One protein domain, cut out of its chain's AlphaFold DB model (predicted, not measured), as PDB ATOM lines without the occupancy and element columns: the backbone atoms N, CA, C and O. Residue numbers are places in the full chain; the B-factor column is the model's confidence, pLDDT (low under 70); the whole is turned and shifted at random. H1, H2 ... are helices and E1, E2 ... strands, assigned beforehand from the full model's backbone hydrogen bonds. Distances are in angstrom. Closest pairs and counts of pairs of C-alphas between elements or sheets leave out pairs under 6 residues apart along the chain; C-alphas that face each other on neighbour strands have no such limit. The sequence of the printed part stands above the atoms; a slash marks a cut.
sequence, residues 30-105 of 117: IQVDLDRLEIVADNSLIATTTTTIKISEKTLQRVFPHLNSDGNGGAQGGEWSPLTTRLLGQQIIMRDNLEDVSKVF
ATOM      1  N   ILE A  30     231.578 251.158 192.298       81.31
ATOM      2  CA  ILE A  30     231.583 250.005 191.394       81.31
ATOM      3  C   ILE A  30     230.215 249.903 190.704       81.31
ATOM      4  O   ILE A  30     229.183 249.822 191.372       81.31
ATOM      5  N   GLN A  31     230.218 249.943 189.377       86.31
ATOM      6  CA  GLN A  31     229.045 249.695 188.549       86.31
ATOM      7  C   GLN A  31     229.204 248.312 187.933       86.31
ATOM      8  O   GLN A  31     230.248 248.022 187.359       86.31
ATOM      9  N   VAL A  32     228.199 247.458 188.098       85.19
ATOM     10  CA  VAL A  32     228.163 246.126 187.490       85.19
ATOM     11  C   VAL A  32     226.910 246.069 186.640       85.19
ATOM     12  O   VAL A  32     225.806 246.083 187.182       85.19
ATOM     13  N   ASP A  33     227.102 246.012 185.331       88.12
ATOM     14  CA  ASP A  33     226.033 245.885 184.355       88.12
ATOM     15  C   ASP A  33     225.939 244.419 183.921       88.12
ATOM     16  O   ASP A  33     226.952 243.781 183.633       88.12
ATOM     17  N   LEU A  34     224.724 243.865 183.919       87.69
ATOM     18  CA  LEU A  34     224.449 242.559 183.325       87.69
ATOM     19  C   LEU A  34     224.208 242.771 181.833       87.69
ATOM     20  O   LEU A  34     223.146 243.248 181.439       87.69
ATOM     21  N   ASP A  35     225.195 242.419 181.019       90.00
ATOM     22  CA  ASP A  35     225.128 242.584 179.569       90.00
ATOM     23  C   ASP A  35     224.262 241.494 178.936       90.00
ATOM     24  O   ASP A  35     223.541 241.735 177.966       90.00
ATOM     25  N   ARG A  36     224.361 240.268 179.466       87.19
ATOM     26  CA  ARG A  36     223.652 239.101 178.938       87.19
ATOM     27  C   ARG A  36     223.481 238.024 180.000       87.19
ATOM     28  O   ARG A  36     224.363 237.829 180.829       87.19
ATOM     29  N   LEU A  37     222.369 237.301 179.939       87.88
ATOM     30  CA  LEU A  37     222.109 236.114 180.747       87.88
ATOM     31  C   LEU A  37     221.631 234.989 179.821       87.88
ATOM     32  O   LEU A  37     220.706 235.184 179.037       87.88
ATOM     33  N   GLU A  38     222.291 233.836 179.876       87.06
ATOM     34  CA  GLU A  38     222.069 232.706 178.965       87.06
ATOM     35  C   GLU A  38     221.887 231.409 179.745       87.06
ATOM     36  O   GLU A  38     222.632 231.145 180.684       87.06
ATOM     37  N   ILE A  39     220.930 230.575 179.332       86.12
ATOM     38  CA  ILE A  39     220.812 229.190 179.804       86.12
ATOM     39  C   ILE A  39     221.719 228.328 178.937       86.12
ATOM     40  O   ILE A  39     221.516 228.258 177.727       86.12
ATOM     41  N   VAL A  40     222.702 227.675 179.550       85.50
ATOM     42  CA  VAL A  40     223.677 226.841 178.823       85.50
ATOM     43  C   VAL A  40     223.478 225.346 179.045       85.50
ATOM     44  O   VAL A  40     223.900 224.547 178.212       85.50
ATOM     45  N   ALA A  41     222.798 224.961 180.125       82.38
ATOM     46  CA  ALA A  41     222.375 223.592 180.406       82.38
ATOM     47  C   ALA A  41     221.229 223.588 181.432       82.38
ATOM     48  O   ALA A  41     220.879 224.633 181.990       82.38
ATOM     49  N   ASP A  42     220.683 222.405 181.721       80.06
ATOM     50  CA  ASP A  42     219.733 222.218 182.817       80.06
ATOM     51  C   ASP A  42     220.342 222.748 184.124       80.06
ATOM     52  O   ASP A  42     221.388 222.289 184.584       80.06
ATOM     53  N   ASN A  43     219.689 223.755 184.707       74.81
ATOM     54  CA  ASN A  43     220.123 224.462 185.912       74.81
ATOM     55  C   ASN A  43     221.484 225.180 185.811       74.81
ATOM     56  O   ASN A  43     222.056 225.513 186.850       74.81
ATOM     57  N   SER A  44     221.986 225.491 184.612       78.81
ATOM     58  CA  SER A  44     223.200 226.296 184.432       78.81
ATOM     59  C   SER A  44     222.909 227.573 183.647       78.81
ATOM     60  O   SER A  44     222.260 227.556 182.598       78.81
ATOM     61  N   LEU A  45     223.386 228.692 184.190       85.19
ATOM     62  CA  LEU A  45     223.283 230.018 183.592       85.19
ATOM     63  C   LEU A  45     224.678 230.619 183.451       85.19
ATOM     64  O   LEU A  45     225.472 230.521 184.387       85.19
ATOM     65  N   ILE A  46     224.928 231.310 182.342       85.62
ATOM     66  CA  ILE A  46     226.073 232.209 182.188       85.62
ATOM     67  C   ILE A  46     225.569 233.648 182.217       85.62
ATOM     68  O   ILE A  46     224.694 234.020 181.437       85.62
ATOM     69  N   ALA A  47     226.135 234.462 183.106       88.25
ATOM     70  CA  ALA A  47     225.943 235.906 183.124       88.25
ATOM     71  C   ALA A  47     227.187 236.603 182.565       88.25
ATOM     72  O   ALA A  47     228.249 236.569 183.182       88.25
ATOM     73  N   THR A  48     227.053 237.277 181.426       89.12
ATOM     74  CA  THR A  48     228.072 238.210 180.937       89.12
ATOM     75  C   THR A  48     227.853 239.557 181.608       89.12
ATOM     76  O   THR A  48     226.759 240.118 181.529       89.12
ATOM     77  N   THR A  49     228.881 240.077 182.270       88.75
ATOM     78  CA  THR A  49     228.816 241.350 182.987       88.75
ATOM     79  C   THR A  49     229.946 242.284 182.589       88.75
ATOM     80  O   THR A  49     231.078 241.854 182.350       88.75
ATOM     81  N   THR A  50     229.654 243.581 182.604       92.44
ATOM     82  CA  THR A  50     230.652 244.638 182.516       92.44
ATOM     83  C   THR A  50     230.733 245.342 183.863       92.44
ATOM     84  O   THR A  50     229.785 245.968 184.329       92.44
ATOM     85  N   THR A  51     231.891 245.243 184.507       89.44
ATOM     86  CA  THR A  51     232.192 245.946 185.751       89.44
ATOM     87  C   THR A  51     233.048 247.169 185.460       89.44
ATOM     88  O   THR A  51     234.181 247.050 184.994       89.44
ATOM     89  N   THR A  52     232.531 248.350 185.787       90.88
ATOM     90  CA  THR A  52     233.237 249.625 185.654       90.88
ATOM     91  C   THR A  52     233.596 250.176 187.028       90.88
ATOM     92  O   THR A  52     232.755 250.306 187.920       90.88
ATOM     93  N   ILE A  53     234.868 250.526 187.207       90.12
ATOM     94  CA  ILE A  53     235.415 251.058 188.454       90.12
ATOM     95  C   ILE A  53     236.122 252.373 188.163       90.12
ATOM     96  O   ILE A  53     237.115 252.396 187.439       90.12
ATOM     97  N   LYS A  54     235.682 253.464 188.793       90.75
ATOM     98  CA  LYS A  54     236.442 254.718 188.806       90.75
ATOM     99  C   LYS A  54     237.528 254.665 189.880       90.75
ATOM    100  O   LYS A  54     237.233 254.474 191.060       90.75
ATOM    101  N   ILE A  55     238.778 254.894 189.491       89.62
ATOM    102  CA  ILE A  55     239.904 254.976 190.420       89.62
ATOM    103  C   ILE A  55     239.774 256.274 191.221       89.62
ATOM    104  O   ILE A  55     239.994 257.376 190.719       89.62
ATOM    105  N   SER A  56     239.374 256.142 192.483       87.56
ATOM    106  CA  SER A  56     239.294 257.251 193.437       87.56
ATOM    107  C   SER A  56     240.548 257.328 194.307       87.56
ATOM    108  O   SER A  56     241.309 256.367 194.398       87.56
ATOM    109  N   GLU A  57     240.723 258.431 195.033       85.19
ATOM    110  CA  GLU A  57     241.784 258.550 196.039       85.19
ATOM    111  C   GLU A  57     241.724 257.412 197.077       85.19
ATOM    112  O   GLU A  57     242.737 256.796 197.397       85.19
ATOM    113  N   LYS A  58     240.517 257.029 197.521       83.50
ATOM    114  CA  LYS A  58     240.327 255.888 198.435       83.50
ATOM    115  C   LYS A  58     240.759 254.562 197.817       83.50
ATOM    116  O   LYS A  58     241.249 253.693 198.531       83.50
ATOM    117  N   THR A  59     240.557 254.397 196.512       85.50
ATOM    118  CA  THR A  59     240.994 253.205 195.781       85.50
ATOM    119  C   THR A  59     242.515 253.143 195.735       85.50
ATOM    120  O   THR A  59     243.080 252.105 196.049       85.50
ATOM    121  N   LEU A  60     243.186 254.259 195.449       85.69
ATOM    122  CA  LEU A  60     244.650 254.337 195.470       85.69
ATOM    123  C   LEU A  60     245.208 254.025 196.866       85.69
ATOM    124  O   LEU A  60     246.062 253.158 197.003       85.69
ATOM    125  N   GLN A  61     244.641 254.622 197.916       82.62
ATOM    126  CA  GLN A  61     245.045 254.381 199.307       82.62
ATOM    127  C   GLN A  61     244.866 252.930 199.774       82.62
ATOM    128  O   GLN A  61     245.652 252.449 200.589       82.62
ATOM    129  N   ARG A  62     243.811 252.242 199.318       80.62
ATOM    130  CA  ARG A  62     243.436 250.913 199.834       80.62
ATOM    131  C   ARG A  62     243.898 249.755 198.955       80.62
ATOM    132  O   ARG A  62     244.197 248.694 199.486       80.62
ATOM    133  N   VAL A  63     243.927 249.947 197.638       84.25
ATOM    134  CA  VAL A  63     244.221 248.899 196.642       84.25
ATOM    135  C   VAL A  63     245.633 249.041 196.086       84.25
ATOM    136  O   VAL A  63     246.300 248.041 195.843       84.25
ATOM    137  N   PHE A  64     246.123 250.274 195.946       84.25
ATOM    138  CA  PHE A  64     247.451 250.563 195.408       84.25
ATOM    139  C   PHE A  64     248.336 251.338 196.402       84.25
ATOM    140  O   PHE A  64     248.961 252.327 196.015       84.25
ATOM    141  N   PRO A  65     248.438 250.913 197.683       81.81
ATOM    142  CA  PRO A  65     249.177 251.670 198.699       81.81
ATOM    143  C   PRO A  65     250.668 251.832 198.359       81.81
ATOM    144  O   PRO A  65     251.308 252.772 198.822       81.81
ATOM    145  N   HIS A  66     251.207 250.954 197.510       82.31
ATOM    146  CA  HIS A  66     252.592 250.962 197.042       82.31
ATOM    147  C   HIS A  66     252.897 252.032 195.977       82.31
ATOM    148  O   HIS A  66     254.057 252.207 195.627       82.31
ATOM    149  N   LEU A  67     251.895 252.749 195.451       82.62
ATOM    150  CA  LEU A  67     252.114 253.850 194.499       82.62
ATOM    151  C   LEU A  67     252.532 255.172 195.167       82.62
ATOM    152  O   LEU A  67     252.643 256.196 194.488       82.62
ATOM    153  N   ASN A  68     252.776 255.156 196.476       77.06
ATOM    154  CA  ASN A  68     253.399 256.257 197.200       77.06
ATOM    155  C   ASN A  68     254.910 256.292 196.935       77.06
ATOM    156  O   ASN A  68     255.589 255.268 196.992       77.06
ATOM    157  N   SER A  69     255.428 257.478 196.638       72.00
ATOM    158  CA  SER A  69     256.833 257.725 196.278       72.00
ATOM    159  C   SER A  69     257.762 257.802 197.484       72.00
ATOM    160  O   SER A  69     258.966 257.628 197.336       72.00
ATOM    161  N   ASP A  70     257.219 258.079 198.666       71.00
ATOM    162  CA  ASP A  70     257.978 258.297 199.899       71.00
ATOM    163  C   ASP A  70     258.192 257.020 200.728       71.00
ATOM    164  O   ASP A  70     258.818 257.066 201.785       71.00
ATOM    165  N   GLY A  71     257.666 255.875 200.275       63.19
ATOM    166  CA  GLY A  71     257.743 254.606 201.004       63.19
ATOM    167  C   GLY A  71     256.899 254.552 202.286       63.19
ATOM    168  O   GLY A  71     256.828 253.495 202.906       63.19
ATOM    169  N   ASN A  72     256.198 255.633 202.645       63.41
ATOM    170  CA  ASN A  72     255.303 255.714 203.808       63.41
ATOM    171  C   ASN A  72     253.859 255.320 203.455       63.41
ATOM    172  O   ASN A  72     252.911 255.619 204.183       63.41
ATOM    173  N   GLY A  73     253.687 254.656 202.312       54.97
ATOM    174  CA  GLY A  73     252.399 254.451 201.681       54.97
ATOM    175  C   GLY A  73     251.385 253.701 202.536       54.97
ATOM    176  O   GLY A  73     251.635 252.606 203.036       54.97
ATOM    177  N   GLY A  74     250.191 254.276 202.650       58.41
ATOM    178  CA  GLY A  74     249.070 253.679 203.362       58.41
ATOM    179  C   GLY A  74     247.849 254.593 203.385       58.41
ATOM    180  O   GLY A  74     247.846 255.686 202.820       58.41
ATOM    181  N   ALA A  75     246.797 254.165 204.085       57.03
ATOM    182  CA  ALA A  75     245.537 254.906 204.210       57.03
ATOM    183  C   ALA A  75     245.656 256.279 204.911       57.03
ATOM    184  O   ALA A  75     244.652 256.974 205.041       57.03
ATOM    185  N   GLN A  76     246.853 256.644 205.383       59.47
ATOM    186  CA  GLN A  76     247.134 257.888 206.103       59.47
ATOM    187  C   GLN A  76     247.779 258.981 205.227       59.47
ATOM    188  O   GLN A  76     247.922 260.106 205.694       59.47
ATOM    189  N   GLY A  77     248.082 258.687 203.955       63.12
ATOM    190  CA  GLY A  77     248.671 259.643 203.008       63.12
ATOM    191  C   GLY A  77     250.206 259.643 202.974       63.12
ATOM    192  O   GLY A  77     250.851 258.992 203.790       63.12
ATOM    193  N   GLY A  78     250.750 260.351 201.979       70.25
ATOM    194  CA  GLY A  78     252.170 260.451 201.616       70.25
ATOM    195  C   GLY A  78     252.337 261.191 200.279       70.25
ATOM    196  O   GLY A  78     251.341 261.591 199.665       70.25
ATOM    197  N   GLU A  79     253.572 261.393 199.813       76.81
ATOM    198  CA  GLU A  79     253.812 261.933 198.466       76.81
ATOM    199  C   GLU A  79     253.463 260.879 197.411       76.81
ATOM    200  O   GLU A  79     254.125 259.846 197.289       76.81
ATOM    201  N   TRP A  80     252.430 261.140 196.613       79.25
ATOM    202  CA  TRP A  80     251.976 260.236 195.560       79.25
ATOM    203  C   TRP A  80     252.899 260.240 194.344       79.25
ATOM    204  O   TRP A  80     253.319 261.296 193.872       79.25
ATOM    205  N   SER A  81     253.139 259.058 193.768       84.75
ATOM    206  CA  SER A  81     253.927 258.971 192.536       84.75
ATOM    207  C   SER A  81     253.216 259.663 191.364       84.75
ATOM    208  O   SER A  81     251.979 259.691 191.323       84.75
ATOM    209  N   PRO A  82     253.950 260.119 190.331       86.69
ATOM    210  CA  PRO A  82     253.343 260.684 189.122       86.69
ATOM    211  C   PRO A  82     252.342 259.744 188.431       86.69
ATOM    212  O   PRO A  82     251.412 260.199 187.762       86.69
ATOM    213  N   LEU A  83     252.507 258.426 188.598       87.12
ATOM    214  CA  LEU A  83     251.573 257.425 188.085       87.12
ATOM    215  C   LEU A  83     250.200 257.535 188.761       87.12
ATOM    216  O   LEU A  83     249.179 257.433 188.085       87.12
ATOM    217  N   THR A  84     250.162 257.813 190.064       87.06
ATOM    218  CA  THR A  84     248.924 258.007 190.831       87.06
ATOM    219  C   THR A  84     248.077 259.128 190.243       87.06
ATOM    220  O   THR A  84     246.884 258.944 190.012       87.06
ATOM    221  N   THR A  85     248.700 260.266 189.923       85.56
ATOM    222  CA  THR A  85     248.016 261.413 189.310       85.56
ATOM    223  C   THR A  85     247.411 261.051 187.956       85.56
ATOM    224  O   THR A  85     246.331 261.526 187.616       85.56
ATOM    225  N   ARG A  86     248.068 260.171 187.190       89.88
ATOM    226  CA  ARG A  86     247.547 259.682 185.904       89.88
ATOM    227  C   ARG A  86     246.406 258.681 186.066       89.88
ATOM    228  O   ARG A  86     245.539 258.629 185.201       89.88
ATOM    229  N   LEU A  87     246.423 257.883 187.133       89.94
ATOM    230  CA  LEU A  87     245.393 256.887 187.429       89.94
ATOM    231  C   LEU A  87     244.148 257.505 188.069       89.94
ATOM    232  O   LEU A  87     243.046 257.003 187.859       89.94
ATOM    233  N   LEU A  88     244.292 258.586 188.840       89.06
ATOM    234  CA  LEU A  88     243.175 259.224 189.524       89.06
ATOM    235  C   LEU A  88     242.091 259.658 188.525       89.06
ATOM    236  O   LEU A  88     242.341 260.371 187.557       89.06
ATOM    237  N   GLY A  89     240.859 259.223 188.776       89.94
ATOM    238  CA  GLY A  89     239.700 259.517 187.939       89.94
ATOM    239  C   GLY A  89     239.554 258.637 186.696       89.94
ATOM    240  O   GLY A  89     238.479 258.677 186.095       89.94
ATOM    241  N   GLN A  90     240.559 257.825 186.348       92.94
ATOM    242  CA  GLN A  90     240.464 256.847 185.261       92.94
ATOM    243  C   GLN A  90     239.475 255.731 185.599       92.94
ATOM    244  O   GLN A  90     239.117 255.522 186.761       92.94
ATOM    245  N   GLN A  91     239.043 255.007 184.569       91.69
ATOM    246  CA  GLN A  91     238.135 253.877 184.707       91.69
ATOM    247  C   GLN A  91     238.834 252.564 184.363       91.69
ATOM    248  O   GLN A  91     239.534 252.465 183.359       91.69
ATOM    249  N   ILE A  92     238.606 251.552 185.193       89.38
ATOM    250  CA  ILE A  92     238.911 250.158 184.891       89.38
ATOM    251  C   ILE A  92     237.605 249.521 184.426       89.38
ATOM    252  O   ILE A  92     236.619 249.551 185.162       89.38
ATOM    253  N   ILE A  93     237.609 248.966 183.215       91.75
ATOM    254  CA  ILE A  93     236.473 248.249 182.633       91.75
ATOM    255  C   ILE A  93     236.858 246.775 182.555       91.75
ATOM    256  O   ILE A  93     237.798 246.411 181.848       91.75
ATOM    257  N   MET A  94     236.140 245.936 183.293       90.44
ATOM    258  CA  MET A  94     236.328 244.488 183.334       90.44
ATOM    259  C   MET A  94     235.110 243.821 182.713       90.44
ATOM    260  O   MET A  94     233.985 244.126 183.093       90.44
ATOM    261  N   ARG A  95     235.337 242.922 181.757       91.88
ATOM    262  CA  ARG A  95     234.288 242.099 181.155       91.88
ATOM    263  C   ARG A  95     234.461 240.681 181.657       91.88
ATOM    264  O   ARG A  95     235.556 240.140 181.514       91.88
ATOM    265  N   ASP A  96     233.413 240.130 182.245       84.31
ATOM    266  CA  ASP A  96     233.461 238.841 182.929       84.31
ATOM    267  C   ASP A  96     232.271 237.959 182.544       84.31
ATOM    268  O   ASP A  96     231.185 238.466 182.260       84.31
ATOM    269  N   ASN A  97     232.482 236.645 182.547       86.00
ATOM    270  CA  ASN A  97     231.451 235.632 182.360       86.00
ATOM    271  C   ASN A  97     231.358 234.801 183.638       86.00
ATOM    272  O   ASN A  97     232.232 233.991 183.931       86.00
ATOM    273  N   LEU A  98     230.274 234.990 184.379       78.56
ATOM    274  CA  LEU A  98     229.994 234.246 185.599       78.56
ATOM    275  C   LEU A  98     229.192 232.993 185.240       78.56
ATOM    276  O   LEU A  98     228.047 233.099 184.792       78.56
ATOM    277  N   GLU A  99     229.792 231.820 185.428       75.56
ATOM    278  CA  GLU A  99     229.147 230.517 185.228       75.56
ATOM    279  C   GLU A  99     228.337 230.086 186.461       75.56
ATOM    280  O   GLU A  99     228.577 230.537 187.582       75.56
ATOM    281  N   ASP A 100     227.358 229.201 186.251       67.38
ATOM    282  CA  ASP A 100     226.532 228.578 187.294       67.38
ATOM    283  C   ASP A 100     225.854 229.561 188.272       67.38
ATOM    284  O   ASP A 100     225.568 229.246 189.434       67.38
ATOM    285  N   VAL A 101     225.482 230.750 187.781       64.25
ATOM    286  CA  VAL A 101     224.782 231.775 188.581       64.25
ATOM    287  C   VAL A 101     223.326 231.418 188.900       64.25
ATOM    288  O   VAL A 101     222.668 232.119 189.667       64.25
ATOM    289  N   SER A 102     222.813 230.310 188.362       63.38
ATOM    290  CA  SER A 102     221.444 229.817 188.571       63.38
ATOM    291  C   SER A 102     221.052 229.735 190.048       63.38
ATOM    292  O   SER A 102     219.954 230.143 190.417       63.38
ATOM    293  N   LYS A 103     221.976 229.312 190.917       62.38
ATOM    294  CA  LYS A 103     221.752 229.190 192.370       62.38
ATOM    295  C   LYS A 103     221.590 230.530 193.089       62.38
ATOM    296  O   LYS A 103     221.026 230.576 194.179       62.38
ATOM    297  N   VAL A 104     222.089 231.621 192.506       57.75
ATOM    298  CA  VAL A 104     221.898 232.982 193.037       57.75
ATOM    299  C   VAL A 104     220.484 233.480 192.734       57.75
ATOM    300  O   VAL A 104     219.897 234.196 193.544       57.75
ATOM    301  N   PHE A 105     219.920 233.059 191.601       52.97
ATOM    302  CA  PHE A 105     218.569 233.414 191.166       52.97
ATOM    303  C   PHE A 105     217.500 232.397 191.590       52.97
ATOM    304  O   PHE A 105     216.319 232.606 191.325       52.97
TER     305      PHE A 105
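What this domain is: This is residues 30 to 105 of the 117 residues of an uncharacterized protein of Phytophthora kernoviae (UniProt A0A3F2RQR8). A slender ribbon of three antiparallel strands makes one end of a rod, and a loose head makes the other, built of the short helices H1 and H2 and the loop of residues 64 to 81. The chain enters the head from E2 and comes back along E3; the small H3 only grazes the sheet, at the ribbon's end away from the head. The printed part has 76 residues, with three named strands and three named helices in the order E1 E2 H1 H2 E3 H3. The sheet's order is E1, E2, E3, and the class is mixed, helices and strands. The whole is extended, with a radius of gyration of the C-alphas of 17.9 A and spans of 55 by 19 by 13 A.

How they stand to each other: E1, residues 31 to 41, is an edge strand and bends by 52 degrees at residue 35. It forms a hairpin with the inner strand E2, residues 44 to 54, antiparallel at 166 degrees between directions, with N 33 and O 50 2.9 A apart and N 46 and O 38 2.8 A apart, both within hydrogen-bond range. The other edge strand, E3, residues 91 to 98, is antiparallel to E2 at 172 degrees; N 49 and O 96 are within hydrogen-bond range at 2.8 A. The sheet is twisted, its C-alphas lying up to 4.2 A off the best plane. H1, residues 57 to 63, and H2, residues 82 to 87, are not on the sheet. They are close but not clearly touching, about perpendicular at 84 degrees; their closest C-alphas, of Leu 60 and Thr 84, are 7.3 A apart. H3, residues 102 to 105, only grazes the sheet; its closest C-alpha to E2 is that of Ser 102, 5.3 A from that of Leu 45. H3 and H1 are apart. Every O i to N i+4 pair in H1 and H2 is within hydrogen-bond range, and H3 is too short for such a pair.

Where its parts are: E1 begins at C-alpha 31, (229.045, 249.695, 188.549), and measures 28.1 A. E2 measures 31.7 A and ends at C-alpha 54, (236.442, 254.718, 188.806). H1 measures 10.0 A and H2 9.0 A. E3 measures 21.3 A. H3 measures 5.3 A and ends at C-alpha 105, (218.569, 233.414, 191.166).

The domain as a whole: The two C-alphas farthest apart, of Asp 42 and Asp 70, are 55.3 A apart. The printed part has no cut. The link from H1 to H2, 18 residues, is long; the other links are tight. The mean pLDDT of the printed part is 80.9, and residues 71 to 77 and 100 to 105 are under 70.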